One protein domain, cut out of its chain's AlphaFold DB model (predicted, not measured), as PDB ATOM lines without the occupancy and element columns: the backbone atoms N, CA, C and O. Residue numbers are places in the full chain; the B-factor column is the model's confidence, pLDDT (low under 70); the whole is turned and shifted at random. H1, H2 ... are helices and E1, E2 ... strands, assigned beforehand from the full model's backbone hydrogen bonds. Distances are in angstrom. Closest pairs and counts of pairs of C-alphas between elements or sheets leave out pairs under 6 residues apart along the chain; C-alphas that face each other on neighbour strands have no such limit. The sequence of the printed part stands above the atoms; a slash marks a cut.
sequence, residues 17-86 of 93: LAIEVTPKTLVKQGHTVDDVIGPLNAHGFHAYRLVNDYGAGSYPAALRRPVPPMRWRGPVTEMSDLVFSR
ATOM      1  N   LEU A  17      23.529  -9.027  43.866       96.81
ATOM      2  CA  LEU A  17      24.716  -8.550  44.575       96.81
ATOM      3  C   LEU A  17      25.962  -8.900  43.766       96.81
ATOM      4  O   LEU A  17      26.247 -10.076  43.561       96.81
ATOM      5  N   ALA A  18      26.722  -7.893  43.342       96.19
ATOM      6  CA  ALA A  18      28.042  -8.083  42.751       96.19
ATOM      7  C   ALA A  18      29.108  -8.032  43.855       96.19
ATOM      8  O   ALA A  18      29.233  -7.025  44.555       96.19
ATOM      9  N   ILE A  19      29.845  -9.127  44.035       95.62
ATOM     10  CA  ILE A  19      30.844  -9.293  45.092       95.62
ATOM     11  C   ILE A  19      32.110  -9.893  44.481       95.62
ATOM     12  O   ILE A  19      32.083 -10.992  43.927       95.62
ATOM     13  N   GLU A  20      33.231  -9.192  44.633       95.69
ATOM     14  CA  GLU A  20      34.551  -9.763  44.371       95.69
ATOM     15  C   GLU A  20      34.945 -10.675  45.540       95.69
ATOM     16  O   GLU A  20      34.966 -10.262  46.703       95.69
ATOM     17  N   VAL A  21      35.274 -11.929  45.236       95.75
ATOM     18  CA  VAL A  21      35.773 -12.895  46.214       95.75
ATOM     19  C   VAL A  21      37.230 -13.194  45.906       95.75
ATOM     20  O   VAL A  21      37.549 -13.805  44.888       95.75
ATOM     21  N   THR A  22      38.114 -12.815  46.831       96.44
ATOM     22  CA  THR A  22      39.560 -13.044  46.724       96.44
ATOM     23  C   THR A  22      40.031 -13.988  47.837       96.44
ATOM     24  O   THR A  22      40.364 -13.523  48.933       96.44
ATOM     25  N   PRO A  23      40.120 -15.316  47.588       97.19
ATOM     26  CA  PRO A  23      40.423 -16.310  48.625       97.19
ATOM     27  C   PRO A  23      41.712 -16.025  49.404       97.19
ATOM     28  O   PRO A  23      41.745 -16.129  50.627       97.19
ATOM     29  N   LYS A  24      42.773 -15.581  48.715       97.12
ATOM     30  CA  LYS A  24      44.055 -15.225  49.352       97.12
ATOM     31  C   LYS A  24      43.921 -14.074  50.354       97.12
ATOM     32  O   LYS A  24      44.659 -14.044  51.336       97.12
ATOM     33  N   THR A  25      43.023 -13.123  50.102       96.12
ATOM     34  CA  THR A  25      42.766 -11.988  50.999       96.12
ATOM     35  C   THR A  25      41.962 -12.437  52.214       96.12
ATOM     36  O   THR A  25      42.333 -12.091  53.331       96.12
ATOM     37  N   LEU A  26      40.939 -13.274  52.011       96.00
ATOM     38  CA  LEU A  26      40.139 -13.848  53.099       96.00
ATOM     39  C   LEU A  26      41.010 -14.651  54.071       96.00
ATOM     40  O   LEU A  26      40.977 -14.398  55.272       96.00
ATOM     41  N   VAL A  27      41.884 -15.521  53.556       96.88
ATOM     42  CA  VAL A  27      42.799 -16.317  54.395       96.88
ATOM     43  C   VAL A  27      43.701 -15.427  55.255       96.88
ATOM     44  O   VAL A  27      43.885 -15.702  56.438       96.88
ATOM     45  N   LYS A  28      44.226 -14.321  54.706       96.69
ATOM     46  CA  LYS A  28      45.037 -13.354  55.473       96.69
ATOM     47  C   LYS A  28      44.257 -12.673  56.602       96.69
ATOM     48  O   LYS A  28      44.871 -12.201  57.552       96.69
ATOM     49  N   GLN A  29      42.934 -12.610  56.489       94.44
ATOM     50  CA  GLN A  29      42.030 -12.046  57.491       94.44
ATOM     51  C   GLN A  29      41.474 -13.112  58.452       94.44
ATOM     52  O   GLN A  29      40.662 -12.785  59.310       94.44
ATOM     53  N   GLY A  30      41.907 -14.374  58.333       96.56
ATOM     54  CA  GLY A  30      41.384 -15.479  59.142       96.56
ATOM     55  C   GLY A  30      40.000 -15.962  58.703       96.56
ATOM     56  O   GLY A  30      39.296 -16.572  59.504       96.56
ATOM     57  N   HIS A  31      39.618 -15.690  57.453       95.69
ATOM     58  CA  HIS A  31      38.327 -16.039  56.870       95.69
ATOM     59  C   HIS A  31      38.444 -17.069  55.748       95.69
ATOM     60  O   HIS A  31      39.484 -17.224  55.099       95.69
ATOM     61  N   THR A  32      37.336 -17.750  55.488       95.62
ATOM     62  CA  THR A  32      37.166 -18.679  54.372       95.62
ATOM     63  C   THR A  32      36.258 -18.087  53.295       95.62
ATOM     64  O   THR A  32      35.541 -17.115  53.522       95.62
ATOM     65  N   VAL A  33      36.263 -18.680  52.097       96.12
ATOM     66  CA  VAL A  33      35.283 -18.347  51.045       96.12
ATOM     67  C   VAL A  33      33.850 -18.623  51.514       96.12
ATOM     68  O   VAL A  33      32.934 -17.876  51.171       96.12
ATOM     69  N   ASP A  34      33.660 -19.675  52.311       95.12
ATOM     70  CA  ASP A  34      32.345 -20.074  52.811       95.12
ATOM     71  C   ASP A  34      31.768 -19.048  53.796       95.12
ATOM     72  O   ASP A  34      30.567 -18.794  53.773       95.12
ATOM     73  N   ASP A  35      32.620 -18.340  54.548       94.31
ATOM     74  CA  ASP A  35      32.198 -17.238  55.430       94.31
ATOM     75  C   ASP A  35      31.483 -16.107  54.660       94.31
ATOM     76  O   ASP A  35      30.713 -15.343  55.246       94.31
ATOM     77  N   VAL A  36      31.731 -15.992  53.348       94.25
ATOM     78  CA  VAL A  36      31.105 -15.006  52.452       94.25
ATOM     79  C   VAL A  36      29.937 -15.619  51.680       94.25
ATOM     80  O   VAL A  36      28.843 -15.054  51.653       94.25
ATOM     81  N   ILE A  37      30.159 -16.770  51.040       95.50
ATOM     82  CA  ILE A  37      29.194 -17.382  50.114       95.50
ATOM     83  C   ILE A  37      28.088 -18.140  50.858       95.50
ATOM     84  O   ILE A  37      26.926 -18.088  50.451       95.50
ATOM     85  N   GLY A  38      28.417 -18.806  51.964       95.25
ATOM     86  CA  GLY A  38      27.483 -19.596  52.765       95.25
ATOM     87  C   GLY A  38      26.253 -18.800  53.218       95.25
ATOM     88  O   GLY A  38      25.130 -19.236  52.953       95.25
ATOM     89  N   PRO A  39      26.412 -17.601  53.817       95.44
ATOM     90  CA  PRO A  39      25.281 -16.755  54.189       95.44
ATOM     91  C   PRO A  39      24.384 -16.359  53.010       95.44
ATOM     92  O   PRO A  39      23.170 -16.294  53.177       95.44
ATOM     93  N   LEU A  40      24.949 -16.108  51.826       96.75
ATOM     94  CA  LEU A  40      24.182 -15.760  50.625       96.75
ATOM     95  C   LEU A  40      23.376 -16.968  50.130       96.75
ATOM     96  O   LEU A  40      22.165 -16.859  49.934       96.75
ATOM     97  N   ASN A  41      24.017 -18.134  50.033       95.62
ATOM     98  CA  ASN A  41      23.360 -19.388  49.660       95.62
ATOM     99  C   ASN A  41      22.209 -19.732  50.617       95.62
ATOM    100  O   ASN A  41      21.122 -20.099  50.176       95.62
ATOM    101  N   ALA A  42      22.412 -19.552  51.926       95.88
ATOM    102  CA  ALA A  42      21.381 -19.772  52.942       95.88
ATOM    103  C   ALA A  42      20.156 -18.846  52.788       95.88
ATOM    104  O   ALA A  42      19.078 -19.176  53.273       95.88
ATOM    105  N   HIS A  43      20.303 -17.711  52.093       96.38
ATOM    106  CA  HIS A  43      19.217 -16.778  51.772       96.38
ATOM    107  C   HIS A  43      18.683 -16.942  50.336       96.38
ATOM    108  O   HIS A  43      17.992 -16.053  49.828       96.38
ATOM    109  N   GLY A  44      18.984 -18.071  49.686       96.81
ATOM    110  CA  GLY A  44      18.456 -18.431  48.369       96.81
ATOM    111  C   GLY A  44      19.172 -17.765  47.198       96.81
ATOM    112  O   GLY A  44      18.666 -17.803  46.083       96.81
ATOM    113  N   PHE A  45      20.329 -17.140  47.427       97.94
ATOM    114  CA  PHE A  45      21.133 -16.619  46.331       97.94
ATOM    115  C   PHE A  45      21.954 -17.729  45.675       97.94
ATOM    116  O   PHE A  45      22.521 -18.596  46.335       97.94
ATOM    117  N   HIS A  46      22.067 -17.645  44.360       98.19
ATOM    118  CA  HIS A  46      22.882 -18.503  43.523       98.19
ATOM    119  C   HIS A  46      24.039 -17.696  42.938       98.19
ATOM    120  O   HIS A  46      23.845 -16.563  42.498       98.19
ATOM    121  N   ALA A  47      25.239 -18.277  42.929       98.06
ATOM    122  CA  ALA A  47      26.434 -17.622  42.411       98.06
ATOM    123  C   ALA A  47      26.522 -17.722  40.882       98.06
ATOM    124  O   ALA A  47      26.371 -18.798  40.305       98.06
ATOM    125  N   TYR A  48      26.863 -16.616  40.235       98.19
ATOM    126  CA  TYR A  48      27.127 -16.514  38.808       98.19
ATOM    127  C   TYR A  48      28.488 -15.862  38.611       98.19
ATOM    128  O   TYR A  48      28.750 -14.798  39.159       98.19
ATOM    129  N   ARG A  49      29.373 -16.487  37.837       96.44
ATOM    130  CA  ARG A  49      30.697 -15.938  37.563       96.44
ATOM    131  C   ARG A  49      30.603 -14.893  36.464       96.44
ATOM    132  O   ARG A  49      30.139 -15.193  35.363       96.44
ATOM    133  N   LEU A  50      31.071 -13.690  36.771       93.25
ATOM    134  CA  LEU A  50      31.309 -12.643  35.793       93.25
ATOM    135  C   LEU A  50      32.751 -12.783  35.300       93.25
ATOM    136  O   LEU A  50      33.699 -12.737  36.085       93.25
ATOM    137  N   VAL A  51      32.929 -13.006  33.999       85.50
ATOM    138  CA  VAL A  51      34.268 -13.034  33.402       85.50
ATOM    139  C   VAL A  51      34.703 -11.596  33.184       85.50
ATOM    140  O   VAL A  51      34.175 -10.913  32.310       85.50
ATOM    141  N   ASN A  52      35.666 -11.154  33.984       80.19
ATOM    142  CA  ASN A  52      36.204  -9.810  33.908       80.19
ATOM    143  C   ASN A  52      37.707  -9.877  33.630       80.19
ATOM    144  O   ASN A  52      38.470 -10.450  34.408       80.19
ATOM    145  N   ASP A  53      38.119  -9.337  32.486       80.31
ATOM    146  CA  ASP A  53      39.517  -9.240  32.074       80.31
ATOM    147  C   ASP A  53      39.861  -7.762  31.900       80.31
ATOM    148  O   ASP A  53      39.386  -7.104  30.974       80.31
ATOM    149  N   TYR A  54      40.697  -7.248  32.796       75.38
ATOM    150  CA  TYR A  54      41.124  -5.850  32.809       75.38
ATOM    151  C   TYR A  54      42.341  -5.567  31.914       75.38
ATOM    152  O   TYR A  54      42.840  -4.440  31.884       75.38
ATOM    153  N   GLY A  55      42.847  -6.559  31.178       84.81
ATOM    154  CA  GLY A  55      43.888  -6.351  30.184       84.81
ATOM    155  C   GLY A  55      43.391  -5.445  29.060       84.81
ATOM    156  O   GLY A  55      42.377  -5.719  28.431       84.81
ATOM    157  N   ALA A  56      44.122  -4.379  28.729       84.94
ATOM    158  CA  ALA A  56      43.685  -3.427  27.698       84.94
ATOM    159  C   ALA A  56      43.356  -4.087  26.336       84.94
ATOM    160  O   ALA A  56      42.510  -3.593  25.593       84.94
ATOM    161  N   GLY A  57      43.994  -5.221  26.014       89.25
ATOM    162  CA  GLY A  57      43.735  -5.990  24.793       89.25
ATOM    163  C   GLY A  57      42.411  -6.769  24.774       89.25
ATOM    164  O   GLY A  57      41.937  -7.105  23.690       89.25
ATOM    165  N   SER A  58      41.795  -7.037  25.931       85.31
ATOM    166  CA  SER A  58      40.520  -7.766  26.032       85.31
ATOM    167  C   SER A  58      39.318  -6.873  25.681       85.31
ATOM    168  O   SER A  58      38.330  -7.341  25.107       85.31
ATOM    169  N   TYR A  59      39.429  -5.567  25.958       85.81
ATOM    170  CA  TYR A  59      38.339  -4.592  25.881       85.81
ATOM    171  C   TYR A  59      37.612  -4.563  24.525       85.81
ATOM    172  O   TYR A  59      36.381  -4.646  24.513       85.81
ATOM    173  N   PRO A  60      38.303  -4.490  23.364       90.75
ATOM    174  CA  PRO A  60      37.620  -4.474  22.070       90.75
ATOM    175  C   PRO A  60      36.777  -5.728  21.804       90.75
ATOM    176  O   PRO A  60      35.729  -5.636  21.162       90.75
ATOM    177  N   ALA A  61      37.217  -6.898  22.277       87.00
ATOM    178  CA  ALA A  61      36.464  -8.140  22.139       87.00
ATOM    179  C   ALA A  61      35.268  -8.173  23.102       87.00
ATOM    180  O   ALA A  61      34.159  -8.485  22.668       87.00
ATOM    181  N   ALA A  62      35.473  -7.772  24.361       87.00
ATOM    182  CA  ALA A  62      34.429  -7.706  25.382       87.00
ATOM    183  C   ALA A  62      33.287  -6.748  24.996       87.00
ATOM    184  O   ALA A  62      32.120  -7.103  25.126       87.00
ATOM    185  N   LEU A  63      33.603  -5.577  24.426       86.69
ATOM    186  CA  LEU A  63      32.592  -4.626  23.937       86.69
ATOM    187  C   LEU A  63      31.766  -5.179  22.768       86.69
ATOM    188  O   LEU A  63      30.586  -4.866  22.636       86.69
ATOM    189  N   ARG A  64      32.378  -5.990  21.897       90.25
ATOM    190  CA  ARG A  64      31.691  -6.585  20.739       90.25
ATOM    191  C   ARG A  64      30.848  -7.797  21.113       90.25
ATOM    192  O   ARG A  64      29.877  -8.088  20.421       90.25
ATOM    193  N   ARG A  65      31.263  -8.545  22.136       87.44
ATOM    194  CA  ARG A  65      30.602  -9.771  22.595       87.44
ATOM    195  C   ARG A  65      30.627  -9.838  24.124       87.44
ATOM    196  O   ARG A  65      31.438 -10.585  24.674       87.44
ATOM    197  N   PRO A  66      29.750  -9.080  24.803       86.75
ATOM    198  CA  PRO A  66      29.600  -9.190  26.245       86.75
ATOM    199  C   PRO A  66      29.202 -10.619  26.616       86.75
ATOM    200  O   PRO A  66      28.302 -11.198  26.000       86.75
ATOM    201  N   VAL A  67      29.884 -11.192  27.604       89.94
ATOM    202  CA  VAL A  67      29.548 -12.512  28.143       89.94
ATOM    203  C   VAL A  67      28.683 -12.297  29.386       89.94
ATOM    204  O   VAL A  67      29.118 -11.579  30.289       89.94
ATOM    205  N   PRO A  68      27.470 -12.870  29.450       93.38
ATOM    206  CA  PRO A  68      26.618 -12.730  30.624       93.38
ATOM    207  C   PRO A  68      27.218 -13.456  31.838       93.38
ATOM    208  O   PRO A  68      27.981 -14.411  31.659       93.38
ATOM    209  N   PRO A  69      26.832 -13.088  33.072       96.31
ATOM    210  CA  PRO A  69      27.135 -13.893  34.247       96.31
ATOM    211  C   PRO A  69      26.613 -15.325  34.072       96.31
ATOM    212  O   PRO A  69      25.433 -15.538  33.778       96.31
ATOM    213  N   MET A  70      27.493 -16.310  34.256       97.38
ATOM    214  CA  MET A  70      27.180 -17.730  34.064       97.38
ATOM    215  C   MET A  70      27.104 -18.456  35.397       97.38
ATOM    216  O   MET A  70      27.949 -18.242  36.265       97.38
ATOM    217  N   ARG A  71      26.132 -19.354  35.556       97.81
ATOM    218  CA  ARG A  71      25.924 -20.082  36.807       97.81
ATOM    219  C   ARG A  71      27.188 -20.821  37.235       97.81
ATOM    220  O   ARG A  71      27.708 -21.684  36.529       97.81
ATOM    221  N   TRP A  72      27.657 -20.500  38.433       97.44
ATOM    222  CA  TRP A  72      28.840 -21.089  39.029       97.44
ATOM    223  C   TRP A  72      28.456 -22.117  40.093       97.44
ATOM    224  O   TRP A  72      27.668 -21.845  40.997       97.44
ATOM    225  N   ARG A  73      29.012 -23.325  39.973       95.38
ATOM    226  CA  ARG A  73      28.786 -24.449  40.905       95.38
ATOM    227  C   ARG A  73      30.087 -25.011  41.484       95.38
ATOM    228  O   ARG A  73      30.049 -25.904  42.321       95.38
ATOM    229  N   GLY A  74      31.227 -24.528  40.994       94.12
ATOM    230  CA  GLY A  74      32.547 -24.981  41.410       94.12
ATOM    231  C   GLY A  74      33.076 -24.240  42.641       94.12
ATOM    232  O   GLY A  74      32.468 -23.276  43.111       94.12
ATOM    233  N   PRO A  75      34.241 -24.646  43.159       94.94
ATOM    234  CA  PRO A  75      34.924 -23.904  44.212       94.94
ATOM    235  C   PRO A  75      35.482 -22.573  43.686       94.94
ATOM    236  O   PRO A  75      35.921 -22.488  42.542       94.94
ATOM    237  N   VAL A  76      35.520 -21.539  44.529       95.81
ATOM    238  CA  VAL A  76      36.192 -20.265  44.213       95.81
ATOM    239  C   VAL A  76      37.628 -20.338  44.724       95.81
ATOM    240  O   VAL A  76      37.891 -20.163  45.911       95.81
ATOM    241  N   THR A  77      38.560 -20.667  43.833       95.25
ATOM    242  CA  THR A  77      39.978 -20.901  44.170       95.25
ATOM    243  C   THR A  77      40.883 -19.709  43.866       95.25
ATOM    244  O   THR A  77      41.995 -19.613  44.385       95.25
ATOM    245  N   GLU A  78      40.401 -18.777  43.053       94.50
ATOM    246  CA  GLU A  78      41.095 -17.575  42.603       94.50
ATOM    247  C   GLU A  78      40.192 -16.348  42.754       94.50
ATOM    248  O   GLU A  78      38.992 -16.481  43.000       94.50
ATOM    249  N   MET A  79      40.776 -15.154  42.617       94.88
ATOM    250  CA  MET A  79      40.010 -13.906  42.596       94.88
ATOM    251  C   MET A  79      38.929 -13.990  41.518       94.88
ATOM    252  O   MET A  79      39.234 -14.267  40.358       94.88
ATOM    253  N   SER A  80      37.677 -13.799  41.915       95.19
ATOM    254  CA  SER A  80      36.527 -13.943  41.028       95.19
ATOM    255  C   SER A  80      35.488 -12.872  41.324       95.19
ATOM    256  O   SER A  80      35.092 -12.708  42.478       95.19
ATOM    257  N   ASP A  81      34.997 -12.217  40.276       95.69
ATOM    258  CA  ASP A  81      33.790 -11.399  40.344       95.69
ATOM    259  C   ASP A  81      32.566 -12.319  40.261       95.69
ATOM    260  O   ASP A  81      32.398 -13.076  39.296       95.69
ATOM    261  N   LEU A  82      31.720 -12.282  41.288       97.12
ATOM    262  CA  LEU A  82      30.512 -13.095  41.368       97.12
ATOM    263  C   LEU A  82      29.281 -12.204  41.482       97.12
ATOM    264  O   LEU A  82      29.235 -11.285  42.298       97.12
ATOM    265  N   VAL A  83      28.262 -12.522  40.697       97.69
ATOM    266  CA  VAL A  83      26.910 -11.995  40.859       97.69
ATOM    267  C   VAL A  83      26.090 -13.024  41.625       97.69
ATOM    268  O   VAL A  83      26.079 -14.202  41.281       97.69
ATOM    269  N   PHE A  84      25.403 -12.586  42.669       97.81
ATOM    270  CA  PHE A  84      24.494 -13.402  43.458       97.81
ATOM    271  C   PHE A  84      23.065 -12.974  43.161       97.81
ATOM    272  O   PHE A  84      22.701 -11.830  43.426       97.81
ATOM    273  N   SER A  85      22.264 -13.897  42.637       98.00
ATOM    274  CA  SER A  85      20.865 -13.667  42.258       98.00
ATOM    275  C   SER A  85      19.988 -14.776  42.829       98.00
ATOM    276  O   SER A  85      20.441 -15.913  42.941       98.00
ATOM    277  N   ARG A  86      18.736 -14.477  43.188       97.50
ATOM    278  CA  ARG A  86      17.767 -15.519  43.590       97.50
ATOM    279  C   ARG A  86      17.190 -16.292  42.408       97.50
ATOM    280  O   ARG A  86      16.488 -17.279  42.599       97.50
TER     281      ARG A  86
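AT A GLANCE: This is residues 17 to 86 of the 93 residues of an uncharacterized protein of Streptomyces zinciresistens K42 (UniProt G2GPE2). A small twisted sheet of three strands has H2 over one face, while the chain beyond E2 makes a long loop that takes H3 far from the sheet; of this loop, residues 54 to 61 stick out free. H1, just after E1, is not on the sheet. The printed part has 70 residues with three named helices and three named strands, in the order E1 H1 H2 E2 H3 E3, of mixed class. The sheet's order is E1 E3 E2, antiparallel throughout. The whole is only just loose, close to compact, with a radius of gyration of the C-alphas of 13.5 A and spans of 38 by 29 by 18 A.

IN THESE COORDINATES: The inner strand E3, residues 80 to 85, is 15.7 A long and ends at C-alpha 85 (20.865, -13.667, 42.258). The edge strands are E1, residues 17 to 21, 12.0 A, beginning at C-alpha 17 (24.716, -8.550, 44.575), and E2, residues 46 to 50, 12.8 A. H2, residues 34 to 42, is 11.0 A long; H1 is residues 23 to 28 and H3 residues 59 to 64.

HOW THE PARTS SIT: E1 and E3 pair with N 19 and O 82 at 2.8 A, E3 and E2 with N 48 and O 83 at 2.7 A, within hydrogen-bond range. E1, H1 H2, E2 form a split strand-helix-strand unit, two strands running the same way with E3 between them, its crossover right-handed. H2 is on the sheet at a height of 9.2 A, along E3 at 7 degrees on the local plane; its closest C-alphas to E3 are Leu 40 and Phe 84, 7.6 A. H1 and H3 have each O i to N i+4 pair within range, H2 3 of 5. H3 is apart from E1, H1 and H2.

THE WHOLE: Gly 30 and Arg 64 have the C-alphas farthest apart, 40.6 A. The link H3 to E3 is long, 15 residues; in it residues 70 to 71 pair antiparallel with residues 48 to 49 of E2. The printed part has no cut, and no printed residue is under 70 in pLDDT.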